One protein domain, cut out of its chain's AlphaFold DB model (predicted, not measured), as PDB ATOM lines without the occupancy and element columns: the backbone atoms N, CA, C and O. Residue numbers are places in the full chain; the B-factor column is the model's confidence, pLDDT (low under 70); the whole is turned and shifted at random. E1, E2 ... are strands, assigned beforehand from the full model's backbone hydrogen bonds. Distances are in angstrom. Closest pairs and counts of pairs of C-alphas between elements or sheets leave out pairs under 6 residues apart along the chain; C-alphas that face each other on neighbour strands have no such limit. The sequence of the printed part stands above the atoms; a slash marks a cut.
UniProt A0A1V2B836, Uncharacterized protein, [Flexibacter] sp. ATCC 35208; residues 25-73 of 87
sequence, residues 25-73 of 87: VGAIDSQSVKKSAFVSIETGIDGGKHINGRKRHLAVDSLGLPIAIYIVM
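AT A GLANCE: This is residues 25 to 73 of the 87 residues of an uncharacterized protein of [Flexibacter] sp. ATCC 35208 (UniProt A0A1V2B836). A long, strongly twisted ribbon of three antiparallel strands, E1, E3 and E4 with E3 in the middle, ends in a small hairpin where E3 bends away to pair with the short E2. The link from E1 to E2 makes a wide loop at that same end. The printed part has 49 residues, with no named helix and four named strands, which follow each other along the chain as E1, then E2, then E3, then E4; the class is all strand, and the one sheet is branched, with the antiparallel neighbour pairs E1 and E3, E2 and E3, and E3 and E4. It is loose, with a radius of gyration of the C-alphas of 12.7 A, and elongated, spanning 37 by 21 by 13 A.

IN THESE COORDINATES: Find C-alpha 26 at (261.637, 66.546, 180.128); from there E1, residues 26 to 34, runs 25.9 A. Next look for E2, residues 44 to 46. E3, residues 51 to 61, starts at C-alpha 51 at (246.707, 76.727, 199.425) and runs 27.4 A, with a bend of 61 degrees at residue 54. E4, residues 66 to 72, runs 17.3 A to C-alpha 72 at (254.433, 65.672, 198.996).

HOW THE PARTS SIT: Start at E1, which lies on one side of E3; E2 and E4 lie on the other side. E1 and E3 are antiparallel at 161 degrees, with N 31 and O 56 at 2.8 A; their C-alphas 32 and 55 face each other at 4.2 A. The pairing on E3 is staggered: E2 pairs with its residues 51 to 53, and E4 with its residues 55 to 60. In the hairpin E2 and E3, look for N 46 and O 51 at 2.9 A, within hydrogen-bond range. In the hairpin E3 and E4, antiparallel at 160 degrees, N 57 and O 70 are 2.7 A apart. E2, E3 and E4 form a meander, each strand the antiparallel neighbour of the one before. E2 and E4 are apart.

THE WHOLE: The two C-alphas farthest apart, those of Val 25 and Phe 38, are 39.2 A apart. The printed part has no cut and no long link: E1 to E2 is short, the other two tight. Mean pLDDT of the printed part is 86.8, and no printed residue is under 70.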
ATOM      1  N   VAL A  25     264.502  65.004 176.520       93.44
ATOM      2  CA  VAL A  25     264.166  66.193 177.306       93.44
ATOM      3  C   VAL A  25     262.918  65.915 178.136       93.44
ATOM      4  O   VAL A  25     262.057  65.126 177.730       93.44
ATOM      5  N   GLY A  26     262.825  66.571 179.290       93.75
ATOM      6  CA  GLY A  26     261.637  66.546 180.128       93.75
ATOM      7  C   GLY A  26     261.370  67.892 180.792       93.75
ATOM      8  O   GLY A  26     262.289  68.673 181.030       93.75
ATOM      9  N   ALA A  27     260.097  68.146 181.080       96.31
ATOM     10  CA  ALA A  27     259.626  69.306 181.824       96.31
ATOM     11  C   ALA A  27     259.140  68.860 183.205       96.31
ATOM     12  O   ALA A  27     258.469  67.833 183.325       96.31
ATOM     13  N   ILE A  28     259.475  69.629 184.240       95.94
ATOM     14  CA  ILE A  28     259.066  69.361 185.621       95.94
ATOM     15  C   ILE A  28     258.278  70.558 186.123       95.94
ATOM     16  O   ILE A  28     258.778  71.680 186.096       95.94
ATOM     17  N   ASP A  29     257.079  70.301 186.630       93.75
ATOM     18  CA  ASP A  29     256.276  71.315 187.301       93.75
ATOM     19  C   ASP A  29     255.750  70.812 188.647       93.75
ATOM     20  O   ASP A  29     255.696  69.609 188.930       93.75
ATOM     21  N   SER A  30     255.377  71.760 189.504       90.56
ATOM     22  CA  SER A  30     254.745  71.484 190.780       90.56
ATOM     23  C   SER A  30     253.433  72.245 190.965       90.56
ATOM     24  O   SER A  30     253.373  73.479 191.020       90.56
ATOM     25  N   GLN A  31     252.367  71.482 191.187       89.19
ATOM     26  CA  GLN A  31     251.023  72.002 191.380       89.19
ATOM     27  C   GLN A  31     250.533  71.721 192.797       89.19
ATOM     28  O   GLN A  31     250.564  70.586 193.271       89.19
ATOM     29  N   SER A  32     250.032  72.760 193.460       88.81
ATOM     30  CA  SER A  32     249.395  72.653 194.772       88.81
ATOM     31  C   SER A  32     247.888  72.625 194.577       88.81
ATOM     32  O   SER A  32     247.319  73.535 193.980       88.81
ATOM     33  N   VAL A  33     247.253  71.551 195.038       87.75
ATOM     34  CA  VAL A  33     245.822  71.297 194.867       87.75
ATOM     35  C   VAL A  33     245.142  71.429 196.218       87.75
ATOM     36  O   VAL A  33     245.539  70.762 197.177       87.75
ATOM     37  N   LYS A  34     244.113  72.277 196.285       86.44
ATOM     38  CA  LYS A  34     243.324  72.505 197.496       86.44
ATOM     39  C   LYS A  34     242.578  71.239 197.907       86.44
ATOM     40  O   LYS A  34     242.060  70.508 197.062       86.44
ATOM     41  N   LYS A  35     242.510  70.979 199.211       83.75
ATOM     42  CA  LYS A  35     241.731  69.851 199.729       83.75
ATOM     43  C   LYS A  35     240.222  70.110 199.623       83.75
ATOM     44  O   LYS A  35     239.768  71.246 199.745       83.75
ATOM     45  N   SER A  36     239.444  69.044 199.445       82.31
ATOM     46  CA  SER A  36     237.983  69.116 199.560       82.31
ATOM     47  C   SER A  36     237.567  69.346 201.018       82.31
ATOM     48  O   SER A  36     238.238  68.877 201.940       82.31
ATOM     49  N   ALA A  37     236.447  70.046 201.221       75.12
ATOM     50  CA  ALA A  37     235.914  70.377 202.544       75.12
ATOM     51  C   ALA A  37     235.616  69.134 203.403       75.12
ATOM     52  O   ALA A  37     235.719  69.194 204.623       75.12
ATOM     53  N   PHE A  38     235.308  68.003 202.766       75.19
ATOM     54  CA  PHE A  38     234.932  66.757 203.439       75.19
ATOM     55  C   PHE A  38     236.119  65.818 203.719       75.19
ATOM     56  O   PHE A  38     235.923  64.703 204.192       75.19
ATOM     57  N   VAL A  39     237.357  66.237 203.424       76.56
ATOM     58  CA  VAL A  39     238.559  65.421 203.657       76.56
ATOM     59  C   VAL A  39     239.167  65.751 205.023       76.56
ATOM     60  O   VAL A  39     239.733  66.829 205.233       76.56
ATOM     61  N   SER A  40     239.089  64.779 205.934       71.00
ATOM     62  CA  SER A  40     239.678  64.823 207.281       71.00
ATOM     63  C   SER A  40     241.165  64.449 207.324       71.00
ATOM     64  O   SER A  40     241.798  64.568 208.368       71.00
ATOM     65  N   ILE A  41     241.742  64.024 206.195       75.81
ATOM     66  CA  ILE A  41     243.160  63.662 206.089       75.81
ATOM     67  C   ILE A  41     244.029  64.909 206.299       75.81
ATOM     68  O   ILE A  41     243.760  65.967 205.722       75.81
ATOM     69  N   GLU A  42     245.090  64.768 207.094       72.62
ATOM     70  CA  GLU A  42     246.064  65.834 207.333       72.62
ATOM     71  C   GLU A  42     246.734  66.283 206.017       72.62
ATOM     72  O   GLU A  42     247.086  65.474 205.149       72.62
ATOM     73  N   THR A  43     246.872  67.596 205.837       77.94
ATOM     74  CA  THR A  43     247.449  68.246 204.651       77.94
ATOM     75  C   THR A  43     248.404  69.360 205.063       77.94
ATOM     76  O   THR A  43     248.387  69.815 206.204       77.94
ATOM     77  N   GLY A  44     249.242  69.788 204.122       77.44
ATOM     78  CA  GLY A  44     250.202  70.868 204.319       77.44
ATOM     79  C   GLY A  44     249.723  72.169 203.689       77.44
ATOM     80  O   GLY A  44     248.864  72.153 202.804       77.44
ATOM     81  N   ILE A  45     250.309  73.290 204.105       81.31
ATOM     82  CA  ILE A  45     250.042  74.601 203.501       81.31
ATOM     83  C   ILE A  45     251.192  74.967 202.564       81.31
ATOM     84  O   ILE A  45     252.342  75.055 202.986       81.31
ATOM     85  N   ASP A  46     250.882  75.214 201.292       81.25
ATOM     86  CA  ASP A  46     251.815  75.884 200.387       81.25
ATOM     87  C   ASP A  46     251.757  77.391 200.661       81.25
ATOM     88  O   ASP A  46     250.831  78.070 200.216       81.25
ATOM     89  N   GLY A  47     252.729  77.903 201.419       77.06
ATOM     90  CA  GLY A  47     252.787  79.312 201.815       77.06
ATOM     91  C   GLY A  47     252.985  80.285 200.651       77.06
ATOM     92  O   GLY A  47     252.563  81.428 200.757       77.06
ATOM     93  N   GLY A  48     253.557  79.840 199.526       81.62
ATOM     94  CA  GLY A  48     253.727  80.691 198.345       81.62
ATOM     95  C   GLY A  48     252.437  80.866 197.545       81.62
ATOM     96  O   GLY A  48     252.267  81.866 196.854       81.62
ATOM     97  N   LYS A  49     251.520  79.896 197.634       80.50
ATOM     98  CA  LYS A  49     250.223  79.920 196.933       80.50
ATOM     99  C   LYS A  49     249.037  80.152 197.865       80.50
ATOM    100  O   LYS A  49     247.920  80.296 197.386       80.50
ATOM    101  N   HIS A  50     249.272  80.153 199.177       82.69
ATOM    102  CA  HIS A  50     248.243  80.166 200.212       82.69
ATOM    103  C   HIS A  50     247.187  79.068 200.016       82.69
ATOM    104  O   HIS A  50     245.997  79.293 200.187       82.69
ATOM    105  N   ILE A  51     247.615  77.860 199.644       83.69
ATOM    106  CA  ILE A  51     246.707  76.727 199.425       83.69
ATOM    107  C   ILE A  51     246.911  75.705 200.535       83.69
ATOM    108  O   ILE A  51     248.006  75.161 200.692       83.69
ATOM    109  N   ASN A  52     245.836  75.382 201.256       82.81
ATOM    110  CA  ASN A  52     245.806  74.220 202.137       82.81
ATOM    111  C   ASN A  52     245.460  72.960 201.331       82.81
ATOM    112  O   ASN A  52     244.336  72.795 200.840       82.81
ATOM    113  N   GLY A  53     246.427  72.056 201.184       86.69
ATOM    114  CA  GLY A  53     246.217  70.848 200.404       86.69
ATOM    115  C   GLY A  53     247.465  70.004 200.170       86.69
ATOM    116  O   GLY A  53     248.259  69.746 201.076       86.69
ATOM    117  N   ARG A  54     247.595  69.477 198.952       87.81
ATOM    118  CA  ARG A  54     248.693  68.578 198.568       87.81
ATOM    119  C   ARG A  54     249.430  69.149 197.374       87.81
ATOM    120  O   ARG A  54     248.791  69.559 196.406       87.81
ATOM    121  N   LYS A  55     250.763  69.124 197.419       87.06
ATOM    122  CA  LYS A  55     251.573  69.426 196.244       87.06
ATOM    123  C   LYS A  55     251.898  68.139 195.502       87.06
ATOM    124  O   LYS A  55     252.291  67.136 196.095       87.06
ATOM    125  N   ARG A  56     251.724  68.187 194.190       91.19
ATOM    126  CA  ARG A  56     252.119  67.143 193.255       91.19
ATOM    127  C   ARG A  56     253.210  67.703 192.358       91.19
ATOM    128  O   ARG A  56     253.090  68.822 191.869       91.19
ATOM    129  N   HIS A  57     254.255  66.922 192.171       92.75
ATOM    130  CA  HIS A  57     255.308  67.140 191.200       92.75
ATOM    131  C   HIS A  57     255.065  66.182 190.044       92.75
ATOM    132  O   HIS A  57     254.856  64.985 190.265       92.75
ATOM    133  N   LEU A  58     255.074  66.715 188.832       94.00
ATOM    134  CA  LEU A  58     254.906  65.944 187.614       94.00
ATOM    135  C   LEU A  58     256.094  66.229 186.704       94.00
ATOM    136  O   LEU A  58     256.392  67.387 186.419       94.00
ATOM    137  N   ALA A  59     256.752  65.163 186.262       94.75
ATOM    138  CA  ALA A  59     257.739  65.213 185.197       94.75
ATOM    139  C   ALA A  59     257.145  64.572 183.942       94.75
ATOM    140  O   ALA A  59     256.671  63.434 184.002       94.75
ATOM    141  N   VAL A  60     257.189  65.285 182.822       95.31
ATOM    142  CA  VAL A  60     256.731  64.807 181.510       95.31
ATOM    143  C   VAL A  60     257.865  64.843 180.498       95.31
ATOM    144  O   VAL A  60     258.803  65.624 180.645       95.31
ATOM    145  N   ASP A  61     257.784  63.999 179.477       94.81
ATOM    146  CA  ASP A  61     258.700  64.019 178.345       94.81
ATOM    147  C   ASP A  61     258.307  65.054 177.274       94.81
ATOM    148  O   ASP A  61     257.318  65.778 177.393       94.81
ATOM    149  N   SER A  62     259.083  65.092 176.186       94.12
ATOM    150  CA  SER A  62     258.834  65.933 175.009       94.12
ATOM    151  C   SER A  62     257.487  65.708 174.309       94.12
ATOM    152  O   SER A  62     257.052  66.572 173.559       94.12
ATOM    153  N   LEU A  63     256.865  64.542 174.492       94.81
ATOM    154  CA  LEU A  63     255.567  64.170 173.920       94.81
ATOM    155  C   LEU A  63     254.424  64.387 174.927       94.81
ATOM    156  O   LEU A  63     253.274  64.067 174.635       94.81
ATOM    157  N   GLY A  64     254.726  64.914 176.119       94.06
ATOM    158  CA  GLY A  64     253.768  65.092 177.207       94.06
ATOM    159  C   GLY A  64     253.472  63.814 177.999       94.06
ATOM    160  O   GLY A  64     252.556  63.809 178.821       94.06
ATOM    161  N   LEU A  65     254.227  62.733 177.790       95.62
ATOM    162  CA  LEU A  65     254.046  61.471 178.502       95.62
ATOM    163  C   LEU A  65     254.670  61.553 179.906       95.62
ATOM    164  O   LEU A  65     255.795  62.034 180.052       95.62
ATOM    165  N   PRO A  66     253.986  61.070 180.958       94.25
ATOM    166  CA  PRO A  66     254.488  61.159 182.326       94.25
ATOM    167  C   PRO A  66     255.690  60.232 182.545       94.25
ATOM    168  O   PRO A  66     255.613  59.036 182.285       94.25
ATOM    169  N   ILE A  67     256.788  60.773 183.076       93.31
ATOM    170  CA  ILE A  67     257.999  60.015 183.433       93.31
ATOM    171  C   ILE A  67     258.062  59.770 184.947       93.31
ATOM    172  O   ILE A  67     258.498  58.707 185.386       93.31
ATOM    173  N   ALA A  68     257.628  60.746 185.752       92.56
ATOM    174  CA  ALA A  68     257.614  60.635 187.207       92.56
ATOM    175  C   ALA A  68     256.470  61.444 187.819       92.56
ATOM    176  O   ALA A  68     256.141  62.542 187.365       92.56
ATOM    177  N   ILE A  69     255.885  60.900 188.887       92.62
ATOM    178  CA  ILE A  69     254.833  61.545 189.669       92.62
ATOM    179  C   ILE A  69     255.220  61.420 191.134       92.62
ATOM    180  O   ILE A  69     255.402  60.312 191.632       92.62
ATOM    181  N   TYR A  70     255.306  62.547 191.831       91.69
ATOM    182  CA  TYR A  70     255.642  62.563 193.247       91.69
ATOM    183  C   TYR A  70     254.688  63.467 194.016       91.69
ATOM    184  O   TYR A  70     254.383  64.576 193.588       91.69
ATOM    185  N   ILE A  71     254.176  62.992 195.148       89.56
ATOM    186  CA  ILE A  71     253.205  63.731 195.956       89.56
ATOM    187  C   ILE A  71     253.817  63.976 197.322       89.56
ATOM    188  O   ILE A  71     254.162  63.031 198.027       89.56
ATOM    189  N   VAL A  72     253.899  65.246 197.703       85.69
ATOM    190  CA  VAL A  72     254.433  65.672 198.996       85.69
ATOM    191  C   VAL A  72     253.411  66.474 199.778       85.69
ATOM    192  O   VAL A  72     252.452  67.044 199.243       85.69
ATOM    193  N   MET A  73     253.636  66.517 201.083       76.06
ATOM    194  CA  MET A  73     252.970  67.442 201.981       76.06
ATOM    195  C   MET A  73     253.914  68.616 202.259       76.06
ATOM    196  O   MET A  73     255.103  68.399 202.473       76.06
TER     197      MET A  73